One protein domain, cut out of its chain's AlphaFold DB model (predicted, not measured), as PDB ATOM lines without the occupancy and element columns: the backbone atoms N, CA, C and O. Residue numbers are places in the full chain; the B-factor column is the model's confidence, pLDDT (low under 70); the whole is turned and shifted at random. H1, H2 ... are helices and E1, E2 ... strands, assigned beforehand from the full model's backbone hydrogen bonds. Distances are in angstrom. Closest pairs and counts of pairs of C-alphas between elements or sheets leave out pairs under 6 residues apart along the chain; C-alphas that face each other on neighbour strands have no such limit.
ATOM      1  N   LEU A   3     149.325 124.043 -23.445       87.62
ATOM      2  CA  LEU A   3     150.769 123.854 -23.277       87.62
ATOM      3  C   LEU A   3     151.108 123.154 -21.960       87.62
ATOM      4  O   LEU A   3     151.918 122.229 -21.938       87.62
ATOM      5  N   ALA A   4     150.491 123.587 -20.865       89.38
ATOM      6  CA  ALA A   4     150.641 122.973 -19.551       89.38
ATOM      7  C   ALA A   4     149.385 123.205 -18.713       89.38
ATOM      8  O   ALA A   4     148.681 124.195 -18.912       89.38
ATOM      9  N   TRP A   5     149.108 122.313 -17.772       91.56
ATOM     10  CA  TRP A   5     148.016 122.466 -16.823       91.56
ATOM     11  C   TRP A   5     148.302 121.734 -15.515       91.56
ATOM     12  O   TRP A   5     149.042 120.751 -15.485       91.56
ATOM     13  N   VAL A   6     147.683 122.210 -14.439       91.44
ATOM     14  CA  VAL A   6     147.618 121.518 -13.155       91.44
ATOM     15  C   VAL A   6     146.268 121.772 -12.509       91.44
ATOM     16  O   VAL A   6     145.803 122.913 -12.445       91.44
ATOM     17  N   LEU A   7     145.627 120.698 -12.065       90.88
ATOM     18  CA  LEU A   7     144.365 120.729 -11.346       90.88
ATOM     19  C   LEU A   7     144.624 120.576  -9.863       90.88
ATOM     20  O   LEU A   7     144.994 119.501  -9.420       90.88
ATOM     21  N   MET A   8     144.420 121.653  -9.119       89.25
ATOM     22  CA  MET A   8     144.431 121.707  -7.662       89.25
ATOM     23  C   MET A   8     143.021 121.386  -7.125       89.25
ATOM     24  O   MET A   8     142.041 121.509  -7.867       89.25
ATOM     25  N   PRO A   9     142.870 121.011  -5.844       85.56
ATOM     26  CA  PRO A   9     141.567 120.681  -5.257       85.56
ATOM     27  C   PRO A   9     140.532 121.815  -5.324       85.56
ATOM     28  O   PRO A   9     139.333 121.563  -5.409       85.56
ATOM     29  N   ASP A  10     140.991 123.063  -5.271       82.62
ATOM     30  CA  ASP A  10     140.167 124.269  -5.232       82.62
ATOM     31  C   ASP A  10     140.277 125.114  -6.508       82.62
ATOM     32  O   ASP A  10     139.518 126.067  -6.666       82.62
ATOM     33  N   HIS A  11     141.218 124.821  -7.412       86.38
ATOM     34  CA  HIS A  11     141.375 125.576  -8.651       86.38
ATOM     35  C   HIS A  11     142.186 124.859  -9.732       86.38
ATOM     36  O   HIS A  11     142.870 123.880  -9.482       86.38
ATOM     37  N   VAL A  12     142.170 125.377 -10.955       88.38
ATOM     38  CA  VAL A  12     142.993 124.878 -12.063       88.38
ATOM     39  C   VAL A  12     143.875 125.999 -12.585       88.38
ATOM     40  O   VAL A  12     143.425 127.139 -12.690       88.38
ATOM     41  N   HIS A  13     145.124 125.682 -12.910       87.75
ATOM     42  CA  HIS A  13     146.052 126.586 -13.584       87.75
ATOM     43  C   HIS A  13     146.390 126.033 -14.958       87.75
ATOM     44  O   HIS A  13     146.933 124.930 -15.032       87.75
ATOM     45  N   TRP A  14     146.138 126.787 -16.030       87.88
ATOM     46  CA  TRP A  14     146.503 126.386 -17.397       87.88
ATOM     47  C   TRP A  14     147.372 127.430 -18.065       87.88
ATOM     48  O   TRP A  14     147.167 128.627 -17.887       87.88
ATOM     49  N   LEU A  15     148.293 126.949 -18.889       87.12
ATOM     50  CA  LEU A  15     149.024 127.728 -19.867       87.12
ATOM     51  C   LEU A  15     148.469 127.390 -21.251       87.12
ATOM     52  O   LEU A  15     148.635 126.273 -21.754       87.12
ATOM     53  N   LEU A  16     147.803 128.365 -21.859       85.94
ATOM     54  CA  LEU A  16     147.188 128.252 -23.174       85.94
ATOM     55  C   LEU A  16     147.889 129.191 -24.151       85.94
ATOM     56  O   LEU A  16     148.193 130.331 -23.816       85.94
ATOM     57  N   GLN A  17     148.069 128.733 -25.384       82.19
ATOM     58  CA  GLN A  17     148.382 129.594 -26.517       82.19
ATOM     59  C   GLN A  17     147.127 129.734 -27.370       82.19
ATOM     60  O   GLN A  17     146.683 128.749 -27.973       82.19
ATOM     61  N   LEU A  18     146.530 130.922 -27.396       78.56
ATOM     62  CA  LEU A  18     145.354 131.165 -28.222       78.56
ATOM     63  C   LEU A  18     145.759 131.445 -29.668       78.56
ATOM     64  O   LEU A  18     146.836 131.970 -29.947       78.56
ATOM     65  N   GLY A  19     144.894 131.018 -30.582       73.75
ATOM     66  CA  GLY A  19     144.934 131.435 -31.979       73.75
ATOM     67  C   GLY A  19     143.772 132.379 -32.263       73.75
ATOM     68  O   GLY A  19     142.911 132.578 -31.409       73.75
ATOM     69  N   ASP A  20     143.704 132.885 -33.488       74.12
ATOM     70  CA  ASP A  20     142.762 133.951 -33.860       74.12
ATOM     71  C   ASP A  20     141.289 133.493 -33.916       74.12
ATOM     72  O   ASP A  20     140.374 134.304 -34.004       74.12
ATOM     73  N   VAL A  21     141.042 132.180 -33.857       76.69
ATOM     74  CA  VAL A  21     139.720 131.584 -34.114       76.69
ATOM     75  C   VAL A  21     138.866 131.443 -32.852       76.69
ATOM     76  O   VAL A  21     137.640 131.480 -32.925       76.69
ATOM     77  N   THR A  22     139.469 131.208 -31.684       78.25
ATOM     78  CA  THR A  22     138.710 130.931 -30.452       78.25
ATOM     79  C   THR A  22     139.217 131.788 -29.298       78.25
ATOM     80  O   THR A  22     140.354 131.594 -28.863       78.25
ATOM     81  N   PRO A  23     138.382 132.701 -28.768       83.12
ATOM     82  CA  PRO A  23     138.762 133.542 -27.644       83.12
ATOM     83  C   PRO A  23     138.824 132.733 -26.345       83.12
ATOM     84  O   PRO A  23     138.100 131.743 -26.183       83.12
ATOM     85  N   LEU A  24     139.625 133.210 -25.384       82.25
ATOM     86  CA  LEU A  24     139.825 132.550 -24.089       82.25
ATOM     87  C   LEU A  24     138.502 132.223 -23.398       82.25
ATOM     88  O   LEU A  24     138.289 131.097 -22.957       82.25
ATOM     89  N   ALA A  25     137.606 133.211 -23.354       83.88
ATOM     90  CA  ALA A  25     136.314 133.113 -22.689       83.88
ATOM     91  C   ALA A  25     135.504 131.907 -23.181       83.88
ATOM     92  O   ALA A  25     134.904 131.193 -22.381       83.88
ATOM     93  N   ARG A  26     135.531 131.638 -24.494       86.69
ATOM     94  CA  ARG A  26     134.819 130.502 -25.083       86.69
ATOM     95  C   ARG A  26     135.475 129.180 -24.699       86.69
ATOM     96  O   ARG A  26     134.772 128.251 -24.316       86.69
ATOM     97  N   THR A  27     136.805 129.102 -24.746       85.62
ATOM     98  CA  THR A  27     137.549 127.912 -24.302       85.62
ATOM     99  C   THR A  27     137.261 127.585 -22.836       85.62
ATOM    100  O   THR A  27     136.965 126.435 -22.509       85.62
ATOM    101  N   VAL A  28     137.290 128.599 -21.969       85.56
ATOM    102  CA  VAL A  28     136.977 128.474 -20.543       85.56
ATOM    103  C   VAL A  28     135.530 128.024 -20.333       85.56
ATOM    104  O   VAL A  28     135.303 127.072 -19.588       85.56
ATOM    105  N   SER A  29     134.553 128.646 -21.007       87.25
ATOM    106  CA  SER A  29     133.133 128.280 -20.869       87.25
ATOM    107  C   SER A  29     132.894 126.819 -21.236       87.25
ATOM    108  O   SER A  29     132.342 126.063 -20.439       87.25
ATOM    109  N   CYS A  30     133.401 126.383 -22.393       89.44
ATOM    110  CA  CYS A  30     133.243 125.002 -22.841       89.44
ATOM    111  C   CYS A  30     133.869 124.001 -21.860       89.44
ATOM    112  O   CYS A  30     133.277 122.955 -21.588       89.44
ATOM    113  N   MET A  31     135.040 124.316 -21.295       88.88
ATOM    114  CA  MET A  31     135.666 123.476 -20.272       88.88
ATOM    115  C   MET A  31     134.800 123.391 -19.011       88.88
ATOM    116  O   MET A  31     134.537 122.285 -18.525       88.88
ATOM    117  N   LYS A  32     134.326 124.535 -18.496       88.81
ATOM    118  CA  LYS A  32     133.490 124.594 -17.287       88.81
ATOM    119  C   LYS A  32     132.204 123.806 -17.465       88.81
ATOM    120  O   LYS A  32     131.841 123.028 -16.587       88.81
ATOM    121  N   GLU A  33     131.539 123.964 -18.602       91.00
ATOM    122  CA  GLU A  33     130.300 123.259 -18.925       91.00
ATOM    123  C   GLU A  33     130.517 121.748 -19.033       91.00
ATOM    124  O   GLU A  33     129.800 120.968 -18.400       91.00
ATOM    125  N   ALA A  34     131.526 121.323 -19.803       91.94
ATOM    126  CA  ALA A  34     131.814 119.909 -20.015       91.94
ATOM    127  C   ALA A  34     132.173 119.201 -18.700       91.94
ATOM    128  O   ALA A  34     131.618 118.143 -18.395       91.94
ATOM    129  N   SER A  35     133.052 119.808 -17.900       90.56
ATOM    130  CA  SER A  35     133.477 119.253 -16.612       90.56
ATOM    131  C   SER A  35     132.360 119.279 -15.566       90.56
ATOM    132  O   SER A  35     132.148 118.272 -14.898       90.56
ATOM    133  N   THR A  36     131.577 120.361 -15.471       91.00
ATOM    134  CA  THR A  36     130.407 120.427 -14.572       91.00
ATOM    135  C   THR A  36     129.412 119.318 -14.894       91.00
ATOM    136  O   THR A  36     128.940 118.627 -13.993       91.00
ATOM    137  N   ARG A  37     129.122 119.093 -16.182       92.69
ATOM    138  CA  ARG A  37     128.209 118.028 -16.611       92.69
ATOM    139  C   ARG A  37     128.738 116.640 -16.252       92.69
ATOM    140  O   ARG A  37     127.962 115.811 -15.784       92.69
ATOM    141  N   ALA A  38     130.030 116.386 -16.461       92.81
ATOM    142  CA  ALA A  38     130.652 115.108 -16.117       92.81
ATOM    143  C   ALA A  38     130.622 114.847 -14.602       92.81
ATOM    144  O   ALA A  38     130.176 113.786 -14.169       92.81
ATOM    145  N   VAL A  39     131.010 115.840 -13.797       91.31
ATOM    146  CA  VAL A  39     131.024 115.745 -12.330       91.31
ATOM    147  C   VAL A  39     129.615 115.566 -11.769       91.31
ATOM    148  O   VAL A  39     129.401 114.685 -10.942       91.31
ATOM    149  N   ASN A  40     128.637 116.351 -12.230       92.81
ATOM    150  CA  ASN A  40     127.258 116.237 -11.749       92.81
ATOM    151  C   ASN A  40     126.625 114.897 -12.127       92.81
ATOM    152  O   ASN A  40     125.858 114.352 -11.340       92.81
ATOM    153  N   ARG A  41     126.972 114.341 -13.298       93.88
ATOM    154  CA  ARG A  41     126.546 112.991 -13.683       93.88
ATOM    155  C   ARG A  41     127.139 111.937 -12.751       93.88
ATOM    156  O   ARG A  41     126.415 111.062 -12.310       93.88
ATOM    157  N   GLN A  42     128.429 112.037 -12.433       94.06
ATOM    158  CA  GLN A  42     129.102 111.080 -11.550       94.06
ATOM    159  C   GLN A  42     128.624 111.175 -10.093       94.06
ATOM    160  O   GLN A  42     128.614 110.175  -9.386       94.06
ATOM    161  N   ARG A  43     128.251 112.374  -9.635       92.31
ATOM    162  CA  ARG A  43     127.744 112.617  -8.275       92.31
ATOM    163  C   ARG A  43     126.235 112.423  -8.136       92.31
ATOM    164  O   ARG A  43     125.744 112.521  -7.018       92.31
ATOM    165  N   GLU A  44     125.518 112.253  -9.249       93.25
ATOM    166  CA  GLU A  44     124.046 112.261  -9.318       93.25
ATOM    167  C   GLU A  44     123.412 113.481  -8.622       93.25
ATOM    168  O   GLU A  44     122.291 113.443  -8.119       93.25
ATOM    169  N   LEU A  45     124.144 114.597  -8.597       90.88
ATOM    170  CA  LEU A  45     123.773 115.803  -7.870       90.88
ATOM    171  C   LEU A  45     124.018 117.032  -8.749       90.88
ATOM    172  O   LEU A  45     125.175 117.378  -9.010       90.88
ATOM    173  N   PRO A  46     122.958 117.730  -9.191       88.94
ATOM    174  CA  PRO A  46     123.100 118.993  -9.899       88.94
ATOM    175  C   PRO A  46     123.682 120.063  -8.970       88.94
ATOM    176  O   PRO A  46     123.036 120.507  -8.023       88.94
ATOM    177  N   SER A  47     124.917 120.489  -9.234       88.88
ATOM    178  CA  SER A  47     125.583 121.542  -8.463       88.88
ATOM    179  C   SER A  47     126.535 122.367  -9.329       88.88
ATOM    180  O   SER A  47     126.970 121.936 -10.400       88.88
ATOM    181  N   ALA A  48     126.843 123.587  -8.888       87.50
ATOM    182  CA  ALA A  48     127.876 124.394  -9.522       87.50
ATOM    183  C   ALA A  48     129.263 123.864  -9.127       87.50
ATOM    184  O   ALA A  48     129.565 123.749  -7.941       87.50
ATOM    185  N   VAL A  49     130.108 123.572 -10.120       86.75
ATOM    186  CA  VAL A  49     131.480 123.063  -9.917       86.75
ATOM    187  C   VAL A  49     132.541 124.154 -10.088       86.75
ATOM    188  O   VAL A  49     133.644 124.015  -9.575       86.75
ATOM    189  N   TRP A  50     132.210 125.267 -10.750       87.31
ATOM    190  CA  TRP A  50     133.128 126.386 -11.001       87.31
ATOM    191  C   TRP A  50     132.501 127.724 -10.622       87.31
ATOM    192  O   TRP A  50     131.287 127.907 -10.736       87.31
ATOM    193  N   THR A  51     133.331 128.696 -10.234       85.69
ATOM    194  CA  THR A  51     132.892 130.094 -10.157       85.69
ATOM    195  C   THR A  51     132.614 130.654 -11.553       85.69
ATOM    196  O   THR A  51     133.253 130.263 -12.533       85.69
ATOM    197  N   ARG A  52     131.690 131.621 -11.661       81.06
ATOM    198  CA  ARG A  52     131.381 132.281 -12.947       81.06
ATOM    199  C   ARG A  52     132.595 133.011 -13.531       81.06
ATOM    200  O   ARG A  52     132.839 132.923 -14.729       81.06
ATOM    201  N   ALA A  53     133.372 133.682 -12.683       78.00
ATOM    202  CA  ALA A  53     134.580 134.393 -13.089       78.00
ATOM    203  C   ALA A  53     135.774 133.448 -13.303       78.00
ATOM    204  O   ALA A  53     135.820 132.353 -12.736       78.00
ATOM    205  N   TYR A  54     136.736 133.919 -14.093       78.81
ATOM    206  CA  TYR A  54     138.077 133.363 -14.236       78.81
ATOM    207  C   TYR A  54     139.103 134.492 -14.183       78.81
ATOM    208  O   TYR A  54     138.761 135.646 -14.436       78.81
ATOM    209  N   HIS A  55     140.343 134.172 -13.820       77.50
ATOM    210  CA  HIS A  55     141.441 135.132 -13.885       77.50
ATOM    211  C   HIS A  55     142.377 134.748 -15.012       77.50
ATOM    212  O   HIS A  55     142.914 133.642 -14.993       77.50
ATOM    213  N   ASP A  56     142.614 135.661 -15.942       80.06
ATOM    214  CA  ASP A  56     143.611 135.498 -16.984       80.06
ATOM    215  C   ASP A  56     144.732 136.536 -16.880       80.06
ATOM    216  O   ASP A  56     144.556 137.648 -16.380       80.06
ATOM    217  N   ARG A  57     145.926 136.142 -17.318       79.75
ATOM    218  CA  ARG A  57     147.062 137.045 -17.502       79.75
ATOM    219  C   ARG A  57     147.740 136.723 -18.821       79.75
ATOM    220  O   ARG A  57     148.279 135.625 -18.971       79.75
ATOM    221  N   ALA A  58     147.755 137.691 -19.732       78.62
ATOM    222  CA  ALA A  58     148.549 137.615 -20.947       78.62
ATOM    223  C   ALA A  58     150.051 137.646 -20.612       78.62
ATOM    224  O   ALA A  58     150.519 138.486 -19.836       78.62
ATOM    225  N   LEU A  59     150.796 136.713 -21.195       77.69
ATOM    226  CA  LEU A  59     152.250 136.676 -21.172       77.69
ATOM    227  C   LEU A  59     152.812 137.680 -22.173       77.69
ATOM    228  O   LEU A  59     152.256 137.906 -23.253       77.69
ATOM    229  N   ARG A  60     153.940 138.273 -21.805       74.94
ATOM    230  CA  ARG A  60     154.717 139.155 -22.669       74.94
ATOM    231  C   ARG A  60     155.455 138.324 -23.714       74.94
ATOM    232  O   ARG A  60     155.708 137.138 -23.527       74.94
ATOM    233  N   LYS A  61     155.828 138.968 -24.821       68.44
ATOM    234  CA  LYS A  61     156.535 138.322 -25.940       68.44
ATOM    235  C   LYS A  61     157.855 137.664 -25.515       68.44
ATOM    236  O   LYS A  61     158.241 136.664 -26.111       68.44
ATOM    237  N   ASP A  62     158.495 138.216 -24.490       73.50
ATOM    238  CA  ASP A  62     159.803 137.780 -23.998       73.50
ATOM    239  C   ASP A  62     159.703 136.803 -22.813       73.50
ATOM    240  O   ASP A  62     160.726 136.344 -22.307       73.50
ATOM    241  N   ASP A  63     158.487 136.464 -22.366       76.75
ATOM    242  CA  ASP A  63     158.302 135.468 -21.314       76.75
ATOM    243  C   ASP A  63     158.649 134.073 -21.859       76.75
ATOM    244  O   ASP A  63     158.060 133.588 -22.831       76.75
ATOM    245  N   ASP A  64     159.585 133.385 -21.203       83.12
ATOM    246  CA  ASP A  64     159.925 132.012 -21.561       83.12
ATOM    247  C   ASP A  64     158.802 131.056 -21.126       83.12
ATOM    248  O   ASP A  64     158.604 130.762 -19.940       83.12
ATOM    249  N   LEU A  65     158.083 130.516 -22.113       82.50
ATOM    250  CA  LEU A  65     157.018 129.531 -21.916       82.50
ATOM    251  C   LEU A  65     157.488 128.303 -21.126       82.50
ATOM    252  O   LEU A  65     156.686 127.697 -20.412       82.50
ATOM    253  N   ARG A  66     158.771 127.924 -21.216       84.81
ATOM    254  CA  ARG A  66     159.338 126.830 -20.420       84.81
ATOM    255  C   ARG A  66     159.359 127.188 -18.946       84.81
ATOM    256  O   ARG A  66     158.945 126.351 -18.146       84.81
ATOM    257  N   ILE A  67     159.795 128.399 -18.601       85.25
ATOM    258  CA  ILE A  67     159.840 128.885 -17.217       85.25
ATOM    259  C   ILE A  67     158.421 128.956 -16.655       85.25
ATOM    260  O   ILE A  67     158.161 128.417 -15.580       85.25
ATOM    261  N   VAL A  68     157.481 129.524 -17.414       85.75
ATOM    262  CA  VAL A  68     156.073 129.613 -16.996       85.75
ATOM    263  C   VAL A  68     155.457 128.224 -16.802       85.75
ATOM    264  O   VAL A  68     154.801 127.973 -15.790       85.75
ATOM    265  N   ALA A  69     155.695 127.290 -17.728       87.62
ATOM    266  CA  ALA A  69     155.212 125.918 -17.600       87.62
ATOM    267  C   ALA A  69     155.820 125.206 -16.381       87.62
ATOM    268  O   ALA A  69     155.094 124.545 -15.644       87.62
ATOM    269  N   CYS A  70     157.127 125.351 -16.136       87.69
ATOM    270  CA  CYS A  70     157.777 124.787 -14.950       87.69
ATOM    271  C   CYS A  70     157.186 125.363 -13.659       87.69
ATOM    272  O   CYS A  70     156.874 124.608 -12.743       87.69
ATOM    273  N   TYR A  71     156.970 126.680 -13.607       88.19
ATOM    274  CA  TYR A  71     156.349 127.340 -12.461       88.19
ATOM    275  C   TYR A  71     154.944 126.795 -12.179       88.19
ATOM    276  O   TYR A  71     154.605 126.493 -11.034       88.19
ATOM    277  N   LEU A  72     154.136 126.635 -13.230       88.81
ATOM    278  CA  LEU A  72     152.773 126.123 -13.135       88.81
ATOM    279  C   LEU A  72     152.751 124.687 -12.603       88.81
ATOM    280  O   LEU A  72     151.999 124.380 -11.683       88.81
ATOM    281  N   ILE A  73     153.600 123.824 -13.154       89.88
ATOM    282  CA  ILE A  73     153.699 122.412 -12.771       89.88
ATOM    283  C   ILE A  73     154.264 122.243 -11.348       89.88
ATOM    284  O   ILE A  73     153.948 121.266 -10.678       89.88
ATOM    285  N   ALA A  74     155.025 123.218 -10.843       91.81
ATOM    286  CA  ALA A  74     155.520 123.242  -9.467       91.81
ATOM    287  C   ALA A  74     154.485 123.732  -8.428       91.81
ATOM    288  O   ALA A  74     154.793 123.768  -7.236       91.81
ATOM    289  N   ASN A  75     153.265 124.116  -8.831       91.00
ATOM    290  CA  ASN A  75     152.229 124.567  -7.890       91.00
ATOM    291  C   ASN A  75     151.872 123.530  -6.801       91.00
ATOM    292  O   ASN A  75     151.797 123.945  -5.646       91.00
ATOM    293  N   PRO A  76     151.687 122.225  -7.093       92.44
ATOM    294  CA  PRO A  76     151.383 121.223  -6.066       92.44
ATOM    295  C   PRO A  76     152.491 121.097  -5.021       92.44
ATOM    296  O   PRO A  76     152.205 121.032  -3.828       92.44
ATOM    297  N   LEU A  77     153.751 121.148  -5.469       93.81
ATOM    298  CA  LEU A  77     154.929 121.144  -4.600       93.81
ATOM    299  C   LEU A  77     154.927 122.367  -3.674       93.81
ATOM    300  O   LEU A  77     155.039 122.240  -2.461       93.81
ATOM    301  N   ARG A  78     154.728 123.565  -4.234       92.12
ATOM    302  CA  ARG A  78     154.663 124.812  -3.455       92.12
ATOM    303  C   ARG A  78     153.471 124.885  -2.504       92.12
ATOM    304  O   ARG A  78     153.539 125.603  -1.513       92.12
ATOM    305  N   ALA A  79     152.384 124.190  -2.818       91.31
ATOM    306  CA  ALA A  79     151.226 124.068  -1.943       91.31
ATOM    307  C   ALA A  79     151.403 122.987  -0.860       91.31
ATOM    308  O   ALA A  79     150.484 122.780  -0.073       91.31
ATOM    309  N   GLY A  80     152.549 122.292  -0.827       93.81
ATOM    310  CA  GLY A  80     152.839 121.237   0.145       93.81
ATOM    311  C   GLY A  80     152.015 119.963  -0.054       93.81
ATOM    312  O   GLY A  80     151.879 119.183   0.881       93.81
ATOM    313  N   MET A  81     151.432 119.751  -1.241       91.75
ATOM    314  CA  MET A  81     150.599 118.572  -1.523       91.75
ATOM    315  C   MET A  81     151.429 117.319  -1.814       91.75
ATOM    316  O   MET A  81     150.936 116.208  -1.648       91.75
ATOM    317  N   VAL A  82     152.659 117.506  -2.295       94.19
ATOM    318  CA  VAL A  82     153.601 116.448  -2.675       94.19
ATOM    319  C   VAL A  82     155.028 116.897  -2.383       94.19
ATOM    320  O   VAL A  82     155.319 118.090  -2.453       94.19
ATOM    321  N   GLU A  83     155.927 115.951  -2.121       94.12
ATOM    322  CA  GLU A  83     157.367 116.220  -1.967       94.12
ATOM    323  C   GLU A  83     158.081 116.306  -3.320       94.12
ATOM    324  O   GLU A  83     159.088 117.002  -3.470       94.12
ATOM    325  N   ARG A  84     157.543 115.627  -4.342       91.94
ATOM    326  CA  ARG A  84     158.052 115.670  -5.712       91.94
ATOM    327  C   ARG A  84     156.910 115.954  -6.670       91.94
ATOM    328  O   ARG A  84     155.828 115.390  -6.571       91.94
ATOM    329  N   VAL A  85     157.181 116.783  -7.673       87.12
ATOM    330  CA  VAL A  85     156.204 117.125  -8.724       87.12
ATOM    331  C   VAL A  85     155.610 115.879  -9.391       87.12
ATOM    332  O   VAL A  85     154.421 115.861  -9.688       87.12
ATOM    333  N   GLY A  86     156.427 114.844  -9.615       89.25
ATOM    334  CA  GLY A  86     155.998 113.601 -10.265       89.25
ATOM    335  C   GLY A  86     154.967 112.788  -9.480       89.25
ATOM    336  O   GLY A  86     154.301 111.950 -10.077       89.25
ATOM    337  N   ASP A  87     154.795 113.064  -8.187       92.50
ATOM    338  CA  ASP A  87     153.855 112.337  -7.331       92.50
ATOM    339  C   ASP A  87     152.429 112.901  -7.442       92.50
ATOM    340  O   ASP A  87     151.480 112.313  -6.928       92.50
ATOM    341  N   TYR A  88     152.256 114.048  -8.111       93.38
ATOM    342  CA  TYR A  88     150.951 114.671  -8.287       93.38
ATOM    343  C   TYR A  88     150.300 114.218  -9.604       93.38
ATOM    344  O   TYR A  88     150.746 114.629 -10.677       93.38
ATOM    345  N   PRO A  89     149.219 113.420  -9.571       91.56
ATOM    346  CA  PRO A  89     148.683 112.776 -10.773       91.56
ATOM    347  C   PRO A  89     147.853 113.718 -11.658       91.56
ATOM    348  O   PRO A  89     147.528 113.377 -12.794       91.56
ATOM    349  N   PHE A  90     147.488 114.903 -11.161       91.69
ATOM    350  CA  PHE A  90     146.557 115.816 -11.830       91.69
ATOM    351  C   PHE A  90     147.272 116.992 -12.506       91.69
ATOM    352  O   PHE A  90     146.913 118.157 -12.321       91.69
ATOM    353  N   LEU A  91     148.306 116.688 -13.289       90.19
ATOM    354  CA  LEU A  91     149.053 117.661 -14.086       90.19
ATOM    355  C   LEU A  91     149.363 117.123 -15.482       90.19
ATOM    356  O   LEU A  91     149.387 115.918 -15.715       90.19
ATOM    357  N   GLY A  92     149.655 118.027 -16.413       87.50
ATOM    358  CA  GLY A  92     150.113 117.656 -17.745       87.50
ATOM    359  C   GLY A  92     150.923 118.757 -18.412       87.50
ATOM    360  O   GLY A  92     150.659 119.947 -18.238       87.50
ATOM    361  N   ARG A  93     151.920 118.362 -19.207       82.75
ATOM    362  CA  ARG A  93     152.799 119.279 -19.942       82.75
ATOM    363  C   ARG A  93     153.066 118.755 -21.348       82.75
ATOM    364  O   ARG A  93     153.519 117.630 -21.517       82.75
ATOM    365  N   ASN A  94     152.858 119.600 -22.352       80.44
ATOM    366  CA  ASN A  94     153.231 119.319 -23.732       80.44
ATOM    367  C   ASN A  94     154.643 119.864 -24.009       80.44
ATOM    368  O   ASN A  94     154.820 121.026 -24.377       80.44
ATOM    369  N   LEU A  95     155.662 119.024 -23.795       68.12
ATOM    370  CA  LEU A  95     157.077 119.403 -23.927       68.12
ATOM    371  C   LEU A  95     157.461 119.834 -25.349       68.12
ATOM    372  O   LEU A  95     158.302 120.719 -25.506       68.12
ATOM    373  N   VAL A  96     156.821 119.254 -26.368       63.06
ATOM    374  CA  VAL A  96     157.059 119.589 -27.780       63.06
ATOM    375  C   VAL A  96     156.601 121.019 -28.063       63.06
ATOM    376  O   VAL A  96     157.352 121.821 -28.612       63.06
ATOM    377  N   ALA A  97     155.395 121.369 -27.619       63.78
ATOM    378  CA  ALA A  97     154.819 122.690 -27.844       63.78
ATOM    379  C   ALA A  97     155.473 123.789 -26.988       63.78
ATOM    380  O   ALA A  97     155.681 124.899 -27.463       63.78
ATOM    381  N   VAL A  98     155.842 123.471 -25.742       60.12
ATOM    382  CA  VAL A  98     156.553 124.386 -24.829       60.12
ATOM    383  C   VAL A  98     157.998 124.638 -25.286       60.12
ATOM    384  O   VAL A  98     158.597 125.648 -24.926       60.12
ATOM    385  N   GLY A  99     158.571 123.718 -26.069       56.66
ATOM    386  CA  GLY A  99     159.940 123.807 -26.558       56.66
ATOM    387  C   GLY A  99     160.127 124.408 -27.945       56.66
ATOM    388  O   GLY A  99     161.252 124.787 -28.281       56.66
ATOM    389  N   ALA A 100     159.057 124.509 -28.730       57.19
ATOM    390  CA  ALA A 100     159.085 125.150 -30.031       57.19
ATOM    391  C   ALA A 100     159.245 126.667 -29.850       57.19
ATOM    392  O   ALA A 100     158.405 127.313 -29.220       57.19
ATOM    393  N   ARG A 101     160.301 127.263 -30.427       49.31
ATOM    394  CA  ARG A 101     160.338 128.724 -30.583       49.31
ATOM    395  C   ARG A 101     159.082 129.125 -31.362       49.31
ATOM    396  O   ARG A 101     158.814 128.499 -32.394       49.31
ATOM    397  N   PRO A 102     158.316 130.135 -30.920       48.88
ATOM    398  CA  PRO A 102     157.216 130.632 -31.724       48.88
ATOM    399  C   PRO A 102     157.816 131.062 -33.063       48.88
ATOM    400  O   PRO A 102     158.636 131.981 -33.101       48.88
ATOM    401  N   ARG A 103     157.473 130.377 -34.164       40.53
ATOM    402  CA  ARG A 103     157.760 130.907 -35.500       40.53
ATOM    403  C   ARG A 103     157.173 132.312 -35.516       40.53
ATOM    404  O   ARG A 103     155.976 132.465 -35.267       40.53
ATOM    405  N   ALA A 104     158.027 133.307 -35.738       38.00
ATOM    406  CA  ALA A 104     157.618 134.683 -35.938       38.00
ATOM    407  C   ALA A 104     156.688 134.712 -37.156       38.00
ATOM    408  O   ALA A 104     157.125 134.704 -38.300       38.00
ATOM    409  N   ILE A 105     155.390 134.651 -36.895       37.44
ATOM    410  CA  ILE A 105     154.329 134.930 -37.851       37.44
ATOM    411  C   ILE A 105     153.639 136.134 -37.234       37.44
ATOM    412  O   ILE A 105     153.211 136.055 -36.084       37.44
ATOM    413  N   GLY A 106     153.651 137.254 -37.953       37.19
ATOM    414  CA  GLY A 106     153.310 138.608 -37.504       37.19
ATOM    415  C   GLY A 106     151.865 138.848 -37.056       37.19
ATOM    416  O   GLY A 106     151.327 139.912 -37.326       37.19
ATOM    417  N   HIS A 107     151.248 137.912 -36.340       39.12
ATOM    418  CA  HIS A 107     149.949 138.075 -35.703       39.12
ATOM    419  C   HIS A 107     150.027 137.749 -34.210       39.12
ATOM    420  O   HIS A 107     150.711 136.820 -33.773       39.12
ATOM    421  N   ARG A 108     149.369 138.600 -33.420       40.22
ATOM    422  CA  ARG A 108     149.407 138.693 -31.958       40.22
ATOM    423  C   ARG A 108     148.915 137.385 -31.313       40.22
ATOM    424  O   ARG A 108     147.722 137.188 -31.147       40.22
ATOM    425  N   ARG A 109     149.829 136.487 -30.931       47.09
ATOM    426  CA  ARG A 109     149.489 135.253 -30.197       47.09
ATOM    427  C   ARG A 109     149.550 135.500 -28.696       47.09
ATOM    428  O   ARG A 109     150.621 135.439 -28.097       47.09
ATOM    429  N   GLU A 110     148.403 135.783 -28.096       48.66
ATOM    430  CA  GLU A 110     148.278 135.950 -26.650       48.66
ATOM    431  C   GLU A 110     148.401 134.575 -25.975       48.66
ATOM    432  O   GLU A 110     147.589 133.667 -26.178       48.66
ATOM    433  N   SER A 111     149.483 134.389 -25.219       51.84
ATOM    434  CA  SER A 111     149.625 133.231 -24.336       51.84
ATOM    435  C   SER A 111     149.072 133.634 -22.981       51.84
ATOM    436  O   SER A 111     149.476 134.668 -22.461       51.84
ATOM    437  N   LEU A 112     148.133 132.873 -22.424       55.59
ATOM    438  CA  LEU A 112     147.446 133.252 -21.191       55.59
ATOM    439  C   LEU A 112     147.635 132.197 -20.112       55.59
ATOM    440  O   LEU A 112     147.544 130.992 -20.367       55.59
ATOM    441  N   ILE A 113     147.868 132.681 -18.895       56.81
ATOM    442  CA  ILE A 113     147.690 131.894 -17.681       56.81
ATOM    443  C   ILE A 113     146.245 132.087 -17.247       56.81
ATOM    444  O   ILE A 113     145.888 133.200 -16.878       56.81
ATOM    445  N   ALA A 114     145.441 131.028 -17.265       56.31
ATOM    446  CA  ALA A 114     144.097 131.046 -16.695       56.31
ATOM    447  C   ALA A 114     144.111 130.360 -15.323       56.31
ATOM    448  O   ALA A 114     144.673 129.270 -15.175       56.31
ATOM    449  N   ARG A 115     143.512 131.006 -14.319       54.94
ATOM    450  CA  ARG A 115     143.253 130.447 -12.990       54.94
ATOM    451  C   ARG A 115     141.749 130.359 -12.766       54.94
ATOM    452  O   ARG A 115     141.066 131.380 -12.711       54.94
ATOM    453  N   GLU A 116     141.269 129.141 -12.562       60.31
ATOM    454  CA  GLU A 116     139.852 128.841 -12.347       60.31
ATOM    455  C   GLU A 116     139.616 128.347 -10.938       60.31
ATOM    456  O   GLU A 116     140.161 127.310 -10.606       60.31
ATOM    457  N   ARG A 117     138.801 129.018 -10.120       52.47
ATOM    458  CA  ARG A 117     138.450 128.521  -8.782       52.47
ATOM    459  C   ARG A 117     137.203 127.632  -8.831       52.47
ATOM    460  O   ARG A 117     136.181 128.005  -9.412       52.47
ATOM    461  N   ALA A 118     137.271 126.472  -8.191       48.91
ATOM    462  CA  ALA A 118     136.091 125.755  -7.738       48.91
ATOM    463  C   ALA A 118     135.399 126.604  -6.650       48.91
ATOM    464  O   ALA A 118     136.083 127.279  -5.870       48.91
TER     465      ALA A 118
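What this domain is: This is residues 3 to 118 of the 137 residues of the protein "Y1_Tnp domain-containing protein" of Xanthomonas campestris (UniProt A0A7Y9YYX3). A five-stranded sheet makes a slab through the domain, with the short helix H2 lying over one of its faces along the strands, while the longer helix H1 only grazes the sheet with its residues 24 to 32 and then runs out beyond it. The short helices H3 and H4 lie near the two ends of H2. The 116 printed residues hold four named helices and five named strands, in the order E1 E2 H1 E3 H2 H3 E4 H4 E5; the sheet runs E3 E5 E2 E1 E4, antiparallel throughout, and the class is mixed, helices and strands. The whole is compact, with a radius of gyration of the C-alphas of 15.4 A and spans of 48 by 37 by 21 A.

How they stand to each other: In the sheet, the inner strand E2, residues 11 to 17, has E5, residues 111 to 117, as an antiparallel neighbour at 164 degrees, with N 12 and O 116 2.8 A apart, within hydrogen-bond range. E1, residues 3 to 7, forms a hairpin with E2, and N 6 and O 13 are 2.9 A apart. The edge strands are E3, residues 55 to 58, beside E5 with N 115 and O 55 at 2.8 A, and E4, residues 91 to 93, beside E1 with N 5 and O 92 at 2.9 A. H2, residues 65 to 73, is on the sheet at a height of 8.4 A; it lies over E1, and only just not over E2, on which 2 of its C-alphas fall. It runs along the strands, at 12 degrees to E1 on the local plane, and the closest C-alphas of H2 and E1 are those of Ala 69 and Ala 4, 5.8 A apart. H4, residues 95 to 99, touches H2, the closest C-alphas being those of Val 98 and Arg 66, 5.8 A apart; H4 only grazes the sheet. H3, residues 75 to 78, grazes the sheet with residues 75 to 76, and H2 and H3 meet only through their link. H1, residues 24 to 43, touches no helix and is near E5, with 6 pairs of C-alphas within 10 A. E2, H1 and E3 form a split strand-helix-strand unit, two strands running the same way with E5 between them in the sheet, and its crossover is right-handed. Every O i to N i+4 pair is within hydrogen-bond range in H1, H2 and H4; H3 is too short for such a pair.

Where its parts are: E2 and E5 measure 19.6 A and 19.7 A from first to last C-alpha, E1 13.9 A. H1 measures 28.2 A and H2 12.1 A. E1 begins at C-alpha 3, (150.769, 123.854, -23.277); H1 ends at C-alpha 43, (127.744, 112.617, -8.275); E5 ends at C-alpha 117, (138.450, 128.521, -8.782).

The domain as a whole: The two C-alphas farthest apart, those of Glu 44 and Gly 106, are 48.4 A apart. The printed part has no cut, and the long links are H1 to E3, H3 to E4 and H4 to E5. The mean pLDDT of the printed part is 79.4, and it is under 70 at residue 61 and residues 95 to 118.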